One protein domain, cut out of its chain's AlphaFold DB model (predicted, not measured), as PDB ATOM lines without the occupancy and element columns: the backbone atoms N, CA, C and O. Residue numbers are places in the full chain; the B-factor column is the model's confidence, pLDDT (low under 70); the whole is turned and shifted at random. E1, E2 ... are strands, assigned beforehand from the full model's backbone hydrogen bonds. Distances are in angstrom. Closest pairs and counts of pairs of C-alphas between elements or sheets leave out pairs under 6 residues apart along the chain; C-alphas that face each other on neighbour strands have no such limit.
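This is residues 2 to 70 and 262 to 314 of the 347 residues of the protein "RCC1/BLIP-II protein" of Coniochaeta ligniaria NRRL 30616 (UniProt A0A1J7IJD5). A strongly twisted sheet of four strands, E2, E1, E8 and E7, has a small three-stranded sheet, E3, E4 and E5, partly face to face with it, in a loose-edged sandwich where E3 comes nearest to E7 and E8. E6 lies off to one side, farthest from the mean of the C-alphas, and residues 22 to 27 of the long link from E1 to E2 stick out. The printed part has 122 residues with no named helix and eight named strands, E1 to E8 in chain order; the class is all strand, though under half of the residues, 55, are in named elements. Both sheets are antiparallel, in the orders E2, E1, E8, E7 and E3, E4, E5. The whole is compact, with a radius of gyration of the C-alphas of 14.8 A and spans of 42 by 36 by 26 A.

Start at the inner strands E1, residues 3 to 10, and E8, residues 300 to 307, antiparallel at 160 degrees; look for N 5 and O 305, 2.7 A apart. On the other side of E1 is the edge strand E2, residues 32 to 41, with N 38 and O 6 at 2.8 A; E1 and E2 form a hairpin. The other edge strand, E7, residues 289 to 296, forms a hairpin with E8, with N 302 and O 295 at 2.8 A. E2 bends by 60 degrees at residue 35 and E7 by 58 degrees at residue 292. Now go to the meander, each strand the antiparallel neighbour of the one before: E3, residues 48 to 51, E4, residues 55 to 59, and E5, residues 64 to 68. Here N 57 and O 50 are 2.8 A apart, and N 65 and O 58 are 2.8 A apart. The two sheets make a sandwich, two sheets face to face, with best planes 21 degrees apart; the closest C-alphas of E3 and E7 are Val 49 and Arg 295, at 6.5 A. E6, residues 274 to 280, pairs with no named strand and is apart from E7.

Find C-alpha 3 at (44.986, -6.433, 23.088); from there E1 runs 23.6 A to C-alpha 10. E2 spans 20.5 A, E3 9.9 A, E4 13.1 A, E5 13.3 A, E6 12.7 A and E7 20.3 A. E8 runs 22.6 A, ending at C-alpha 307, (49.846, -7.638, 25.238).

The C-alphas farthest apart are those of Trp 276 and Asp 314, 46.4 A. Residues 71 to 261 are not printed, and C-alphas 70 and 262 are 25.1 A apart across the cut. The link from E1 to E2 is long, 21 residues. Look for pLDDT under 70 in 33 residues, among them 12 to 30 and 309 to 314.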
ATOM      1  N   GLY A   2      47.801  -2.934  21.032       62.47
ATOM      2  CA  GLY A   2      47.767  -4.059  21.965       62.47
ATOM      3  C   GLY A   2      46.364  -4.658  22.093       62.47
ATOM      4  O   GLY A   2      45.385  -4.051  21.647       62.47
ATOM      5  N   TRP A   3      46.266  -5.858  22.662       74.62
ATOM      6  CA  TRP A   3      44.986  -6.433  23.088       74.62
ATOM      7  C   TRP A   3      45.022  -6.761  24.579       74.62
ATOM      8  O   TRP A   3      46.068  -7.106  25.132       74.62
ATOM      9  N   THR A   4      43.857  -6.729  25.228       83.31
ATOM     10  CA  THR A   4      43.728  -7.128  26.633       83.31
ATOM     11  C   THR A   4      43.151  -8.532  26.724       83.31
ATOM     12  O   THR A   4      42.213  -8.904  26.012       83.31
ATOM     13  N   GLU A   5      43.701  -9.319  27.632       86.56
ATOM     14  CA  GLU A   5      43.262 -10.656  27.974       86.56
ATOM     15  C   GLU A   5      42.748 -10.691  29.407       86.56
ATOM     16  O   GLU A   5      43.296 -10.055  30.306       86.56
ATOM     17  N   LEU A   6      41.704 -11.484  29.621       86.88
ATOM     18  CA  LEU A   6      41.261 -11.854  30.953       86.88
ATOM     19  C   LEU A   6      41.727 -13.277  31.223       86.88
ATOM     20  O   LEU A   6      41.335 -14.207  30.511       86.88
ATOM     21  N   HIS A   7      42.534 -13.453  32.261       89.56
ATOM     22  CA  HIS A   7      42.934 -14.762  32.771       89.56
ATOM     23  C   HIS A   7      42.195 -15.045  34.068       89.56
ATOM     24  O   HIS A   7      41.981 -14.136  34.863       89.56
ATOM     25  N   ALA A   8      41.803 -16.297  34.294       90.12
ATOM     26  CA  ALA A   8      41.056 -16.688  35.484       90.12
ATOM     27  C   ALA A   8      41.576 -17.995  36.092       90.12
ATOM     28  O   ALA A   8      42.028 -18.889  35.374       90.12
ATOM     29  N   ALA A   9      41.467 -18.106  37.415       91.06
ATOM     30  CA  ALA A   9      41.728 -19.310  38.198       91.06
ATOM     31  C   ALA A   9      40.660 -19.455  39.297       91.06
ATOM     32  O   ALA A   9      40.144 -18.460  39.804       91.06
ATOM     33  N   GLY A  10      40.320 -20.680  39.689       87.88
ATOM     34  CA  GLY A  10      39.397 -20.965  40.786       87.88
ATOM     35  C   GLY A  10      38.060 -21.594  40.403       87.88
ATOM     36  O   GLY A  10      37.843 -22.065  39.279       87.88
ATOM     37  N   PHE A  11      37.156 -21.591  41.386       79.38
ATOM     38  CA  PHE A  11      35.843 -22.223  41.311       79.38
ATOM     39  C   PHE A  11      35.006 -21.628  40.190       79.38
ATOM     40  O   PHE A  11      34.764 -20.419  40.163       79.38
ATOM     41  N   ASN A  12      34.529 -22.495  39.297       65.00
ATOM     42  CA  ASN A  12      33.649 -22.127  38.191       65.00
ATOM     43  C   ASN A  12      34.171 -20.963  37.318       65.00
ATOM     44  O   ASN A  12      33.404 -20.334  36.588       65.00
ATOM     45  N   ALA A  13      35.479 -20.689  37.359       59.31
ATOM     46  CA  ALA A  13      36.104 -19.580  36.648       59.31
ATOM     47  C   ALA A  13      35.880 -19.666  35.130       59.31
ATOM     48  O   ALA A  13      35.826 -18.639  34.469       59.31
ATOM     49  N   TRP A  14      35.670 -20.875  34.586       52.22
ATOM     50  CA  TRP A  14      35.350 -21.093  33.175       52.22
ATOM     51  C   TRP A  14      33.870 -20.852  32.833       52.22
ATOM     52  O   TRP A  14      33.589 -20.169  31.854       52.22
ATOM     53  N   SER A  15      32.891 -21.360  33.599       54.66
ATOM     54  CA  SER A  15      31.469 -21.128  33.253       54.66
ATOM     55  C   SER A  15      30.977 -19.735  33.641       54.66
ATOM     56  O   SER A  15      29.999 -19.254  33.070       54.66
ATOM     57  N   GLN A  16      31.663 -19.068  34.572       50.72
ATOM     58  CA  GLN A  16      31.385 -17.685  34.957       50.72
ATOM     59  C   GLN A  16      31.959 -16.640  33.992       50.72
ATOM     60  O   GLN A  16      31.770 -15.458  34.231       50.72
ATOM     61  N   VAL A  17      32.598 -17.042  32.890       53.34
ATOM     62  CA  VAL A  17      33.092 -16.146  31.817       53.34
ATOM     63  C   VAL A  17      32.659 -16.610  30.414       53.34
ATOM     64  O   VAL A  17      33.130 -16.109  29.397       53.34
ATOM     65  N   LEU A  18      31.725 -17.566  30.324       59.16
ATOM     66  CA  LEU A  18      31.085 -17.953  29.062       59.16
ATOM     67  C   LEU A  18      29.946 -16.981  28.712       59.16
ATOM     68  O   LEU A  18      28.815 -17.152  29.162       59.16
ATOM     69  N   PHE A  19      30.222 -16.000  27.851       55.31
ATOM     70  CA  PHE A  19      29.230 -14.994  27.424       55.31
ATOM     71  C   PHE A  19      28.329 -15.439  26.262       55.31
ATOM     72  O   PHE A  19      27.287 -14.834  26.016       55.31
ATOM     73  N   LYS A  20      28.698 -16.510  25.540       50.28
ATOM     74  CA  LYS A  20      27.867 -17.132  24.493       50.28
ATOM     75  C   LYS A  20      27.619 -18.604  24.831       50.28
ATOM     76  O   LYS A  20      28.592 -19.346  24.993       50.28
ATOM     77  N   PRO A  21      26.360 -19.075  24.889       44.12
ATOM     78  CA  PRO A  21      26.081 -20.490  25.087       44.12
ATOM     79  C   PRO A  21      26.512 -21.262  23.833       44.12
ATOM     80  O   PRO A  21      25.798 -21.288  22.833       44.12
ATOM     81  N   LYS A  22      27.686 -21.903  23.856       43.50
ATOM     82  CA  LYS A  22      27.955 -22.991  22.906       43.50
ATOM     83  C   LYS A  22      27.043 -24.163  23.275       43.50
ATOM     84  O   LYS A  22      26.816 -24.426  24.456       43.50
ATOM     85  N   SER A  23      26.493 -24.825  22.258       46.62
ATOM     86  CA  SER A  23      25.616 -25.998  22.369       46.62
ATOM     87  C   SER A  23      26.047 -26.930  23.505       46.62
ATOM     88  O   SER A  23      27.219 -27.305  23.553       46.62
ATOM     89  N   ARG A  24      25.091 -27.267  24.390       43.72
ATOM     90  CA  ARG A  24      25.189 -28.195  25.536       43.72
ATOM     91  C   ARG A  24      26.479 -29.028  25.534       43.72
ATOM     92  O   ARG A  24      26.536 -30.067  24.881       43.72
ATOM     93  N   ARG A  25      27.483 -28.614  26.313       48.62
ATOM     94  CA  ARG A  25      28.447 -29.586  26.838       48.62
ATOM     95  C   ARG A  25      27.743 -30.340  27.976       48.62
ATOM     96  O   ARG A  25      27.165 -29.679  28.835       48.62
ATOM     97  N   PRO A  26      27.709 -31.681  27.959       47.72
ATOM     98  CA  PRO A  26      27.011 -32.473  28.973       47.72
ATOM     99  C   PRO A  26      27.726 -32.517  30.335       47.72
ATOM    100  O   PRO A  26      27.128 -32.983  31.298       47.72
ATOM    101  N   GLU A  27      28.960 -32.014  30.436       54.59
ATOM    102  CA  GLU A  27      29.749 -31.983  31.674       54.59
ATOM    103  C   GLU A  27      30.118 -30.539  32.038       54.59
ATOM    104  O   GLU A  27      30.570 -29.773  31.177       54.59
ATOM    105  N   GLU A  28      29.919 -30.164  33.307       53.62
ATOM    106  CA  GLU A  28      30.429 -28.902  33.850       53.62
ATOM    107  C   GLU A  28      31.963 -28.876  33.705       53.62
ATOM    108  O   GLU A  28      32.632 -29.860  34.042       53.62
ATOM    109  N   PRO A  29      32.553 -27.791  33.174       55.62
ATOM    110  CA  PRO A  29      34.002 -27.683  33.076       55.62
ATOM    111  C   PRO A  29      34.614 -27.694  34.482       55.62
ATOM    112  O   PRO A  29      34.107 -27.049  35.397       55.62
ATOM    113  N   LYS A  30      35.710 -28.443  34.647       63.72
ATOM    114  CA  LYS A  30      36.452 -28.513  35.913       63.72
ATOM    115  C   LYS A  30      36.965 -27.125  36.318       63.72
ATOM    116  O   LYS A  30      37.296 -26.317  35.449       63.72
ATOM    117  N   ASP A  31      37.070 -26.894  37.627       72.31
ATOM    118  CA  ASP A  31      37.715 -25.709  38.205       72.31
ATOM    119  C   ASP A  31      39.101 -25.462  37.576       72.31
ATOM    120  O   ASP A  31      39.849 -26.407  37.292       72.31
ATOM    121  N   LEU A  32      39.451 -24.190  37.361       78.06
ATOM    122  CA  LEU A  32      40.741 -23.810  36.784       78.06
ATOM    123  C   LEU A  32      41.790 -23.739  37.892       78.06
ATOM    124  O   LEU A  32      41.791 -22.812  38.693       78.06
ATOM    125  N   ALA A  33      42.692 -24.715  37.949       84.12
ATOM    126  CA  ALA A  33      43.750 -24.751  38.963       84.12
ATOM    127  C   ALA A  33      44.956 -23.845  38.650       84.12
ATOM    128  O   ALA A  33      45.830 -23.686  39.494       84.12
ATOM    129  N   VAL A  34      45.003 -23.274  37.444       88.50
ATOM    130  CA  VAL A  34      46.064 -22.392  36.940       88.50
ATOM    131  C   VAL A  34      45.401 -21.234  36.203       88.50
ATOM    132  O   VAL A  34      44.370 -21.440  35.552       88.50
ATOM    133  N   PHE A  35      45.992 -20.038  36.279       89.94
ATOM    134  CA  PHE A  35      45.529 -18.893  35.498       89.94
ATOM    135  C   PHE A  35      45.509 -19.245  34.016       89.94
ATOM    136  O   PHE A  35      46.531 -19.554  33.408       89.94
ATOM    137  N   THR A  36      44.303 -19.256  33.465       86.50
ATOM    138  CA  THR A  36      44.050 -19.626  32.079       86.50
ATOM    139  C   THR A  36      43.358 -18.463  31.402       86.50
ATOM    140  O   THR A  36      42.398 -17.918  31.949       86.50
ATOM    141  N   ARG A  37      43.806 -18.107  30.199       85.88
ATOM    142  CA  ARG A  37      43.127 -17.112  29.370       85.88
ATOM    143  C   ARG A  37      41.699 -17.558  29.080       85.88
ATOM    144  O   ARG A  37      41.480 -18.597  28.454       85.88
ATOM    145  N   VAL A  38      40.737 -16.758  29.516       78.12
ATOM    146  CA  VAL A  38      39.306 -17.019  29.344       78.12
ATOM    147  C   VAL A  38      38.634 -16.055  28.373       78.12
ATOM    148  O   VAL A  38      37.653 -16.438  27.736       78.12
ATOM    149  N   LEU A  39      39.174 -14.845  28.206       75.50
ATOM    150  CA  LEU A  39      38.745 -13.884  27.188       75.50
ATOM    151  C   LEU A  39      39.946 -13.181  26.571       75.50
ATOM    152  O   LEU A  39      40.958 -12.968  27.234       75.50
ATOM    153  N   SER A  40      39.784 -12.757  25.324       70.50
ATOM    154  CA  SER A  40      40.658 -11.800  24.657       70.50
ATOM    155  C   SER A  40      39.796 -10.755  23.950       70.50
ATOM    156  O   SER A  40      38.754 -11.086  23.377       70.50
ATOM    157  N   SER A  41      40.204  -9.490  24.027       66.94
ATOM    158  CA  SER A  41      39.544  -8.369  23.361       66.94
ATOM    159  C   SER A  41      40.580  -7.512  22.644       66.94
ATOM    160  O   SER A  41      41.492  -6.976  23.271       66.94
ATOM    161  N   LEU A  42      40.406  -7.349  21.330       53.28
ATOM    162  CA  LEU A  42      41.260  -6.518  20.471       53.28
ATOM    163  C   LEU A  42      41.141  -5.011  20.773       53.28
ATOM    164  O   LEU A  42      41.903  -4.225  20.224       53.28
ATOM    165  N   THR A  43      40.177  -4.588  21.599       55.19
ATOM    166  CA  THR A  43      39.882  -3.167  21.860       55.19
ATOM    167  C   THR A  43      40.458  -2.631  23.169       55.19
ATOM    168  O   THR A  43      40.159  -1.495  23.530       55.19
ATOM    169  N   ASN A  44      41.300  -3.402  23.865       54.41
ATOM    170  CA  ASN A  44      41.944  -2.988  25.115       54.41
ATOM    171  C   ASN A  44      40.975  -2.555  26.238       54.41
ATOM    172  O   ASN A  44      41.225  -1.591  26.961       54.41
ATOM    173  N   ASP A  45      39.807  -3.194  26.351       70.12
ATOM    174  CA  ASP A  45      38.681  -2.528  27.007       70.12
ATOM    175  C   ASP A  45      38.124  -3.156  28.282       70.12
ATOM    176  O   ASP A  45      37.170  -2.598  28.825       70.12
ATOM    177  N   PHE A  46      38.708  -4.238  28.807       74.75
ATOM    178  CA  PHE A  46      38.298  -4.780  30.107       74.75
ATOM    179  C   PHE A  46      38.654  -3.787  31.221       74.75
ATOM    180  O   PHE A  46      39.804  -3.681  31.635       74.75
ATOM    181  N   ARG A  47      37.654  -3.040  31.702       73.88
ATOM    182  CA  ARG A  47      37.823  -2.007  32.735       73.88
ATOM    183  C   ARG A  47      37.679  -2.564  34.137       73.88
ATOM    184  O   ARG A  47      38.374  -2.114  35.043       73.88
ATOM    185  N   ASP A  48      36.751  -3.500  34.319       78.44
ATOM    186  CA  ASP A  48      36.518  -4.090  35.628       78.44
ATOM    187  C   ASP A  48      35.933  -5.499  35.559       78.44
ATOM    188  O   ASP A  48      35.237  -5.856  34.602       78.44
ATOM    189  N   VAL A  49      36.213  -6.284  36.598       82.88
ATOM    190  CA  VAL A  49      35.722  -7.654  36.765       82.88
ATOM    191  C   VAL A  49      35.217  -7.818  38.191       82.88
ATOM    192  O   VAL A  49      36.002  -7.862  39.139       82.88
ATOM    193  N   GLU A  50      33.900  -7.941  38.324       82.69
ATOM    194  CA  GLU A  50      33.208  -8.144  39.595       82.69
ATOM    195  C   GLU A  50      32.640  -9.561  39.628       82.69
ATOM    196  O   GLU A  50      31.751  -9.912  38.848       82.69
ATOM    197  N   SER A  51      33.158 -10.407  40.516       80.19
ATOM    198  CA  SER A  51      32.735 -11.803  40.609       80.19
ATOM    199  C   SER A  51      31.942 -12.072  41.882       80.19
ATOM    200  O   SER A  51      32.338 -11.697  42.982       80.19
ATOM    201  N   HIS A  52      30.821 -12.766  41.712       78.69
ATOM    202  CA  HIS A  52      29.924 -13.221  42.764       78.69
ATOM    203  C   HIS A  52      29.854 -14.755  42.776       78.69
ATOM    204  O   HIS A  52      30.395 -15.447  41.913       78.69
ATOM    205  N   LEU A  53      29.138 -15.322  43.753       71.19
ATOM    206  CA  LEU A  53      29.066 -16.774  43.943       71.19
ATOM    207  C   LEU A  53      28.572 -17.535  42.696       71.19
ATOM    208  O   LEU A  53      29.065 -18.627  42.410       71.19
ATOM    209  N   SER A  54      27.604 -16.981  41.956       69.38
ATOM    210  CA  SER A  54      26.963 -17.663  40.821       69.38
ATOM    211  C   SER A  54      27.131 -16.972  39.465       69.38
ATOM    212  O   SER A  54      26.762 -17.566  38.450       69.38
ATOM    213  N   TYR A  55      27.682 -15.757  39.420       72.88
ATOM    214  CA  TYR A  55      27.885 -14.989  38.190       72.88
ATOM    215  C   TYR A  55      29.089 -14.049  38.308       72.88
ATOM    216  O   TYR A  55      29.467 -13.665  39.408       72.88
ATOM    217  N   THR A  56      29.668 -13.667  37.174       79.19
ATOM    218  CA  THR A  56      30.695 -12.624  37.079       79.19
ATOM    219  C   THR A  56      30.250 -11.578  36.063       79.19
ATOM    220  O   THR A  56      29.717 -11.908  34.996       79.19
ATOM    221  N   LEU A  57      30.442 -10.314  36.422       80.25
ATOM    222  CA  LEU A  57      30.242  -9.154  35.573       80.25
ATOM    223  C   LEU A  57      31.605  -8.712  35.046       80.25
ATOM    224  O   LEU A  57      32.529  -8.476  35.820       80.25
ATOM    225  N   VAL A  58      31.726  -8.588  33.730       79.75
ATOM    226  CA  VAL A  58      32.916  -8.038  33.078       79.75
ATOM    227  C   VAL A  58      32.497  -6.756  32.381       79.75
ATOM    228  O   VAL A  58      31.728  -6.784  31.422       79.75
ATOM    229  N   THR A  59      32.960  -5.620  32.892       79.25
ATOM    230  CA  THR A  59      32.650  -4.310  32.318       79.25
ATOM    231  C   THR A  59      33.721  -3.930  31.315       79.25
ATOM    232  O   THR A  59      34.908  -3.864  31.639       79.25
ATOM    233  N   THR A  60      33.276  -3.667  30.094       78.12
ATOM    234  CA  THR A  60      34.102  -3.243  28.976       78.12
ATOM    235  C   THR A  60      33.946  -1.733  28.730       78.12
ATOM    236  O   THR A  60      33.274  -1.028  29.494       78.12
ATOM    237  N   SER A  61      34.555  -1.182  27.675       71.19
ATOM    238  CA  SER A  61      34.337   0.226  27.303       71.19
ATOM    239  C   SER A  61      32.937   0.495  26.751       71.19
ATOM    240  O   SER A  61      32.464   1.634  26.819       71.19
ATOM    241  N   SER A  62      32.288  -0.534  26.205       69.81
ATOM    242  CA  SER A  62      31.039  -0.435  25.451       69.81
ATOM    243  C   SER A  62      29.858  -1.122  26.138       69.81
ATOM    244  O   SER A  62      28.720  -0.688  25.953       69.81
ATOM    245  N   GLU A  63      30.093  -2.161  26.944       70.50
ATOM    246  CA  GLU A  63      29.033  -2.959  27.557       70.50
ATOM    247  C   GLU A  63      29.442  -3.603  28.894       70.50
ATOM    248  O   GLU A  63      30.607  -3.639  29.274       70.50
ATOM    249  N   THR A  64      28.462  -4.119  29.641       74.38
ATOM    250  CA  THR A  64      28.719  -5.033  30.764       74.38
ATOM    251  C   THR A  64      28.301  -6.429  30.329       74.38
ATOM    252  O   THR A  64      27.117  -6.695  30.119       74.38
ATOM    253  N   LEU A  65      29.275  -7.323  30.219       75.06
ATOM    254  CA  LEU A  65      29.065  -8.727  29.931       75.06
ATOM    255  C   LEU A  65      28.751  -9.479  31.230       75.06
ATOM    256  O   LEU A  65      29.341  -9.213  32.276       75.06
ATOM    257  N   ILE A  66      27.827 -10.437  31.171       73.38
ATOM    258  CA  ILE A  66      27.440 -11.266  32.319       73.38
ATOM    259  C   ILE A  66      27.657 -12.721  31.953       73.38
ATOM    260  O   ILE A  66      27.141 -13.181  30.933       73.38
ATOM    261  N   ALA A  67      28.363 -13.455  32.802       69.88
ATOM    262  CA  ALA A  67      28.486 -14.893  32.657       69.88
ATOM    263  C   ALA A  67      28.206 -15.623  33.975       69.88
ATOM    264  O   ALA A  67      28.359 -15.079  35.067       69.88
ATOM    265  N   GLY A  68      27.710 -16.855  33.862       70.44
ATOM    266  CA  GLY A  68      27.091 -17.596  34.963       70.44
ATOM    267  C   GLY A  68      25.577 -17.372  35.083       70.44
ATOM    268  O   GLY A  68      24.914 -16.901  34.158       70.44
ATOM    269  N   THR A  69      25.011 -17.764  36.227       71.81
ATOM    270  CA  THR A  69      23.574 -17.651  36.517       71.81
ATOM    271  C   THR A  69      23.340 -16.522  37.508       71.81
ATOM    272  O   THR A  69      23.649 -16.644  38.694       71.81
ATOM    273  N   ILE A  70      22.765 -15.428  37.020       74.56
ATOM    274  CA  ILE A  70      22.358 -14.301  37.856       74.56
ATOM    275  C   ILE A  70      20.939 -14.543  38.396       74.56
ATOM    276  O   ILE A  70      20.026 -14.791  37.597       74.56
ATOM    277  N   ASN A 262      43.591 -19.805  50.955       96.31
ATOM    278  CA  ASN A 262      42.951 -21.048  50.519       96.31
ATOM    279  C   ASN A 262      43.102 -21.265  49.004       96.31
ATOM    280  O   ASN A 262      42.841 -20.346  48.239       96.31
ATOM    281  N   ASN A 263      43.453 -22.484  48.581       96.25
ATOM    282  CA  ASN A 263      43.500 -22.884  47.171       96.25
ATOM    283  C   ASN A 263      42.703 -24.171  46.884       96.25
ATOM    284  O   ASN A 263      43.000 -24.918  45.951       96.25
ATOM    285  N   SER A 264      41.703 -24.491  47.706       93.19
ATOM    286  CA  SER A 264      40.932 -25.736  47.576       93.19
ATOM    287  C   SER A 264      40.171 -25.829  46.251       93.19
ATOM    288  O   SER A 264      39.910 -26.941  45.795       93.19
ATOM    289  N   ASN A 265      39.864 -24.684  45.635       90.31
ATOM    290  CA  ASN A 265      39.210 -24.568  44.335       90.31
ATOM    291  C   ASN A 265      40.153 -24.110  43.211       90.31
ATOM    292  O   ASN A 265      39.683 -23.863  42.109       90.31
ATOM    293  N   GLY A 266      41.459 -23.968  43.462       92.50
ATOM    294  CA  GLY A 266      42.401 -23.468  42.456       92.50
ATOM    295  C   GLY A 266      42.474 -21.940  42.341       92.50
ATOM    296  O   GLY A 266      43.141 -21.438  41.445       92.50
ATOM    297  N   GLN A 267      41.822 -21.188  43.239       94.12
ATOM    298  CA  GLN A 267      41.739 -19.718  43.190       94.12
ATOM    299  C   GLN A 267      43.079 -18.970  43.268       94.12
ATOM    300  O   GLN A 267      43.125 -17.787  42.954       94.12
ATOM    301  N   LEU A 268      44.156 -19.626  43.696       96.75
ATOM    302  CA  LEU A 268      45.497 -19.047  43.742       96.75
ATOM    303  C   LEU A 268      46.305 -19.324  42.469       96.75
ATOM    304  O   LEU A 268      47.349 -18.713  42.279       96.75
ATOM    305  N   GLY A 269      45.880 -20.272  41.630       94.94
ATOM    306  CA  GLY A 269      46.609 -20.625  40.411       94.94
ATOM    307  C   GLY A 269      47.942 -21.361  40.624       94.94
ATOM    308  O   GLY A 269      48.765 -21.361  39.716       94.94
ATOM    309  N   ILE A 270      48.172 -21.963  41.801       96.12
ATOM    310  CA  ILE A 270      49.421 -22.667  42.168       96.12
ATOM    311  C   ILE A 270      49.210 -24.170  42.407       96.12
ATOM    312  O   ILE A 270      48.112 -24.603  42.770       96.12
ATOM    313  N   ASP A 271      50.286 -24.961  42.321       94.06
ATOM    314  CA  ASP A 271      50.287 -26.400  42.639       94.06
ATOM    315  C   ASP A 271      50.418 -26.675  44.152       94.06
ATOM    316  O   ASP A 271      51.345 -27.311  44.649       94.06
ATOM    317  N   ALA A 272      49.481 -26.131  44.926       94.50
ATOM    318  CA  ALA A 272      49.360 -26.377  46.359       94.50
ATOM    319  C   ALA A 272      47.900 -26.249  46.796       94.50
ATOM    320  O   ALA A 272      47.127 -25.516  46.197       94.50
ATOM    321  N   LYS A 273      47.488 -26.910  47.885       93.31
ATOM    322  CA  LYS A 273      46.112 -26.770  48.416       93.31
ATOM    323  C   LYS A 273      45.867 -25.467  49.181       93.31
ATOM    324  O   LYS A 273      44.715 -25.090  49.403       93.31
ATOM    325  N   ARG A 274      46.934 -24.796  49.605       95.81
ATOM    326  CA  ARG A 274      46.911 -23.540  50.356       95.81
ATOM    327  C   ARG A 274      48.299 -22.901  50.299       95.81
ATOM    328  O   ARG A 274      49.283 -23.626  50.414       95.81
ATOM    329  N   ALA A 275      48.362 -21.578  50.216       97.06
ATOM    330  CA  ALA A 275      49.572 -20.801  50.463       97.06
ATOM    331  C   ALA A 275      49.529 -20.235  51.893       97.06
ATOM    332  O   ALA A 275      48.577 -19.551  52.271       97.06
ATOM    333  N   TRP A 276      50.521 -20.571  52.721       94.81
ATOM    334  CA  TRP A 276      50.615 -20.095  54.114       94.81
ATOM    335  C   TRP A 276      51.423 -18.806  54.267       94.81
ATOM    336  O   TRP A 276      51.333 -18.146  55.302       94.81
ATOM    337  N   THR A 277      52.209 -18.493  53.247       95.12
ATOM    338  CA  THR A 277      53.017 -17.291  53.068       95.12
ATOM    339  C   THR A 277      52.723 -16.752  51.675       95.12
ATOM    340  O   THR A 277      52.171 -17.480  50.840       95.12
ATOM    341  N   TRP A 278      53.095 -15.502  51.420       96.69
ATOM    342  CA  TRP A 278      53.070 -14.959  50.069       96.69
ATOM    343  C   TRP A 278      53.860 -15.879  49.140       96.69
ATOM    344  O   TRP A 278      54.953 -16.338  49.465       96.69
ATOM    345  N   THR A 279      53.216 -16.275  48.052       97.38
ATOM    346  CA  THR A 279      53.752 -17.229  47.086       97.38
ATOM    347  C   THR A 279      53.619 -16.604  45.714       97.38
ATOM    348  O   THR A 279      52.521 -16.203  45.337       97.38
ATOM    349  N   GLN A 280      54.721 -16.516  44.975       97.00
ATOM    350  CA  GLN A 280      54.682 -16.025  43.606       97.00
ATOM    351  C   GLN A 280      54.008 -17.043  42.688       97.00
ATOM    352  O   GLN A 280      54.264 -18.245  42.771       97.00
ATOM    353  N   VAL A 281      53.137 -16.550  41.813       96.62
ATOM    354  CA  VAL A 281      52.495 -17.354  40.777       96.62
ATOM    355  C   VAL A 281      53.413 -17.426  39.560       96.62
ATOM    356  O   VAL A 281      53.834 -16.403  39.024       96.62
ATOM    357  N   GLU A 282      53.697 -18.638  39.088       93.00
ATOM    358  CA  GLU A 282      54.388 -18.847  37.814       93.00
ATOM    359  C   GLU A 282      53.405 -18.661  36.652       93.00
ATOM    360  O   GLU A 282      52.639 -19.564  36.301       93.00
ATOM    361  N   LEU A 283      53.407 -17.466  36.061       91.50
ATOM    362  CA  LEU A 283      52.554 -17.141  34.925       91.50
ATOM    363  C   LEU A 283      53.235 -17.515  33.605       91.50
ATOM    364  O   LEU A 283      54.385 -17.168  33.354       91.50
ATOM    365  N   LYS A 284      52.498 -18.213  32.737       87.62
ATOM    366  CA  LYS A 284      52.929 -18.550  31.372       87.62
ATOM    367  C   LYS A 284      52.340 -17.543  30.388       87.62
ATOM    368  O   LYS A 284      51.431 -17.884  29.632       87.62
ATOM    369  N   LEU A 285      52.804 -16.301  30.477       86.50
ATOM    370  CA  LEU A 285      52.430 -15.226  29.557       86.50
ATOM    371  C   LEU A 285      53.463 -15.108  28.421       86.50
ATOM    372  O   LEU A 285      54.525 -15.728  28.490       86.50
ATOM    373  N   GLY A 286      53.128 -14.374  27.359       81.81
ATOM    374  CA  GLY A 286      54.070 -14.077  26.279       81.81
ATOM    375  C   GLY A 286      55.153 -13.093  26.732       81.81
ATOM    376  O   GLY A 286      54.998 -12.412  27.742       81.81
ATOM    377  N   GLU A 287      56.251 -12.994  25.977       78.31
ATOM    378  CA  GLU A 287      57.383 -12.106  26.317       78.31
ATOM    379  C   GLU A 287      57.004 -10.612  26.356       78.31
ATOM    380  O   GLU A 287      57.696  -9.825  26.992       78.31
ATOM    381  N   GLN A 288      55.899 -10.230  25.707       83.81
ATOM    382  CA  GLN A 288      55.379  -8.857  25.628       83.81
ATOM    383  C   GLN A 288      54.056  -8.686  26.395       83.81
ATOM    384  O   GLN A 288      53.225  -7.846  26.045       83.81
ATOM    385  N   SER A 289      53.826  -9.530  27.403       88.25
ATOM    386  CA  SER A 289      52.631  -9.481  28.243       88.25
ATOM    387  C   SER A 289      52.912  -8.800  29.582       88.25
ATOM    388  O   SER A 289      53.826  -9.211  30.297       88.25
ATOM    389  N   THR A 290      52.046  -7.872  29.983       91.31
ATOM    390  CA  THR A 290      52.109  -7.200  31.290       91.31
ATOM    391  C   THR A 290      50.808  -7.406  32.054       91.31
ATOM    392  O   THR A 290      49.714  -7.259  31.504       91.31
ATOM    393  N   VAL A 291      50.896  -7.770  33.335       93.94
ATOM    394  CA  VAL A 291      49.716  -7.865  34.204       93.94
ATOM    395  C   VAL A 291      49.354  -6.460  34.672       93.94
ATOM    396  O   VAL A 291      50.119  -5.827  35.379       93.94
ATOM    397  N   MET A 292      48.169  -5.986  34.306       93.00
ATOM    398  CA  MET A 292      47.724  -4.617  34.583       93.00
ATOM    399  C   MET A 292      46.921  -4.493  35.877       93.00
ATOM    400  O   MET A 292      46.830  -3.413  36.454       93.00
ATOM    401  N   ALA A 293      46.254  -5.571  36.294       94.19
ATOM    402  CA  ALA A 293      45.379  -5.553  37.461       94.19
ATOM    403  C   ALA A 293      45.025  -6.960  37.946       94.19
ATOM    404  O   ALA A 293      44.947  -7.914  37.165       94.19
ATOM    405  N   VAL A 294      44.700  -7.046  39.239       96.69
ATOM    406  CA  VAL A 294      44.199  -8.262  39.888       96.69
ATOM    407  C   VAL A 294      42.769  -8.060  40.386       96.69
ATOM    408  O   VAL A 294      42.387  -6.996  40.881       96.69
ATOM    409  N   ARG A 295      41.936  -9.092  40.260       95.31
ATOM    410  CA  ARG A 295      40.575  -9.130  40.818       95.31
ATOM    411  C   ARG A 295      40.337 -10.465  41.501       95.31
ATOM    412  O   ARG A 295      40.956 -11.469  41.158       95.31
ATOM    413  N   ALA A 296      39.424 -10.481  42.459       94.06
ATOM    414  CA  ALA A 296      39.038 -11.688  43.168       94.06
ATOM    415  C   ALA A 296      37.525 -11.696  43.356       94.06
ATOM    416  O   ALA A 296      36.930 -10.675  43.694       94.06
ATOM    417  N   GLY A 297      36.920 -12.854  43.127       91.44
ATOM    418  CA  GLY A 297      35.605 -13.170  43.659       91.44
ATOM    419  C   GLY A 297      35.721 -14.043  44.904       91.44
ATOM    420  O   GLY A 297      36.823 -14.299  45.402       91.44
ATOM    421  N   PRO A 298      34.593 -14.593  45.379       90.44
ATOM    422  CA  PRO A 298      34.558 -15.429  46.576       90.44
ATOM    423  C   PRO A 298      35.565 -16.590  46.541       90.44
ATOM    424  O   PRO A 298      36.276 -16.860  47.509       90.44
ATOM    425  N   LYS A 299      35.659 -17.277  45.396       91.62
ATOM    426  CA  LYS A 299      36.451 -18.510  45.226       91.62
ATOM    427  C   LYS A 299      37.218 -18.565  43.907       91.62
ATOM    428  O   LYS A 299      37.543 -19.652  43.431       91.62
ATOM    429  N   ASN A 300      37.477 -17.416  43.302       91.06
ATOM    430  CA  ASN A 300      38.214 -17.288  42.054       91.06
ATOM    431  C   ASN A 300      39.059 -16.009  42.064       91.06
ATOM    432  O   ASN A 300      38.867 -15.121  42.898       91.06
ATOM    433  N   SER A 301      40.014 -15.957  41.149       94.62
ATOM    434  CA  SER A 301      40.888 -14.814  40.923       94.62
ATOM    435  C   SER A 301      41.011 -14.565  39.433       94.62
ATOM    436  O   SER A 301      40.938 -15.501  38.630       94.62
ATOM    437  N   PHE A 302      41.236 -13.309  39.075       93.44
ATOM    438  CA  PHE A 302      41.383 -12.870  37.702       93.44
ATOM    439  C   PHE A 302      42.593 -11.958  37.553       93.44
ATOM    440  O   PHE A 302      42.897 -11.174  38.455       93.44
ATOM    441  N   LEU A 303      43.232 -12.045  36.391       94.06
ATOM    442  CA  LEU A 303      44.283 -11.135  35.948       94.06
ATOM    443  C   LEU A 303      43.807 -10.440  34.681       94.06
ATOM    444  O   LEU A 303      43.326 -11.101  33.755       94.06
ATOM    445  N   ILE A 304      43.963  -9.124  34.641       91.88
ATOM    446  CA  ILE A 304      43.827  -8.341  33.417       91.88
ATOM    447  C   ILE A 304      45.236  -8.197  32.854       91.88
ATOM    448  O   ILE A 304      46.108  -7.667  33.535       91.88
ATOM    449  N   VAL A 305      45.469  -8.716  31.650       91.44
ATOM    450  CA  VAL A 305      46.794  -8.769  31.020       91.44
ATOM    451  C   VAL A 305      46.758  -7.982  29.721       91.44
ATOM    452  O   VAL A 305      45.897  -8.235  28.882       91.44
ATOM    453  N   GLU A 306      47.676  -7.046  29.537       89.44
ATOM    454  CA  GLU A 306      47.886  -6.351  28.268       89.44
ATOM    455  C   GLU A 306      48.991  -7.051  27.473       89.44
ATOM    456  O   GLU A 306      49.950  -7.557  28.051       89.44
ATOM    457  N   ASN A 307      48.828  -7.127  26.152       85.19
ATOM    458  CA  ASN A 307      49.846  -7.638  25.238       85.19
ATOM    459  C   ASN A 307      50.143  -6.587  24.180       85.19
ATOM    460  O   ASN A 307      49.222  -6.160  23.475       85.19
ATOM    461  N   ASP A 308      51.415  -6.244  24.017       75.31
ATOM    462  CA  ASP A 308      51.883  -5.486  22.863       75.31
ATOM    463  C   ASP A 308      52.109  -6.439  21.675       75.31
ATOM    464  O   ASP A 308      52.494  -7.591  21.849       75.31
ATOM    465  N   TRP A 309      51.772  -6.004  20.455       67.19
ATOM    466  CA  TRP A 309      52.021  -6.787  19.235       67.19
ATOM    467  C   TRP A 309      53.465  -6.598  18.755       67.19
ATOM    468  O   TRP A 309      53.878  -5.455  18.556       67.19
ATOM    469  N   GLU A 310      54.103  -7.682  18.309       49.19
ATOM    470  CA  GLU A 310      54.732  -7.698  16.983       49.19
ATOM    471  C   GLU A 310      53.780  -8.395  15.998       49.19
ATOM    472  O   GLU A 310      53.144  -9.401  16.314       49.19
ATOM    473  N   VAL A 311      53.606  -7.809  14.814       48.44
ATOM    474  CA  VAL A 311      52.876  -8.447  13.714       48.44
ATOM    475  C   VAL A 311      53.778  -9.554  13.177       48.44
ATOM    476  O   VAL A 311      54.766  -9.249  12.515       48.44
ATOM    477  N   ASP A 312      53.443 -10.820  13.423       41.19
ATOM    478  CA  ASP A 312      53.963 -11.898  12.582       41.19
ATOM    479  C   ASP A 312      53.321 -11.735  11.193       41.19
ATOM    480  O   ASP A 312      52.129 -11.993  11.010       41.19
ATOM    481  N   GLU A 313      54.097 -11.267  10.211       43.72
ATOM    482  CA  GLU A 313      53.674 -11.081   8.809       43.72
ATOM    483  C   GLU A 313      53.306 -12.402   8.088       43.72
ATOM    484  O   GLU A 313      52.897 -12.372   6.934       43.72
ATOM    485  N   ASP A 314      53.373 -13.560   8.751       41.00
ATOM    486  CA  ASP A 314      53.304 -14.882   8.109       41.00
ATOM    487  C   ASP A 314      51.903 -15.530   8.053       41.00
ATOM    488  O   ASP A 314      51.772 -16.693   7.671       41.00
TER     489      ASP A 314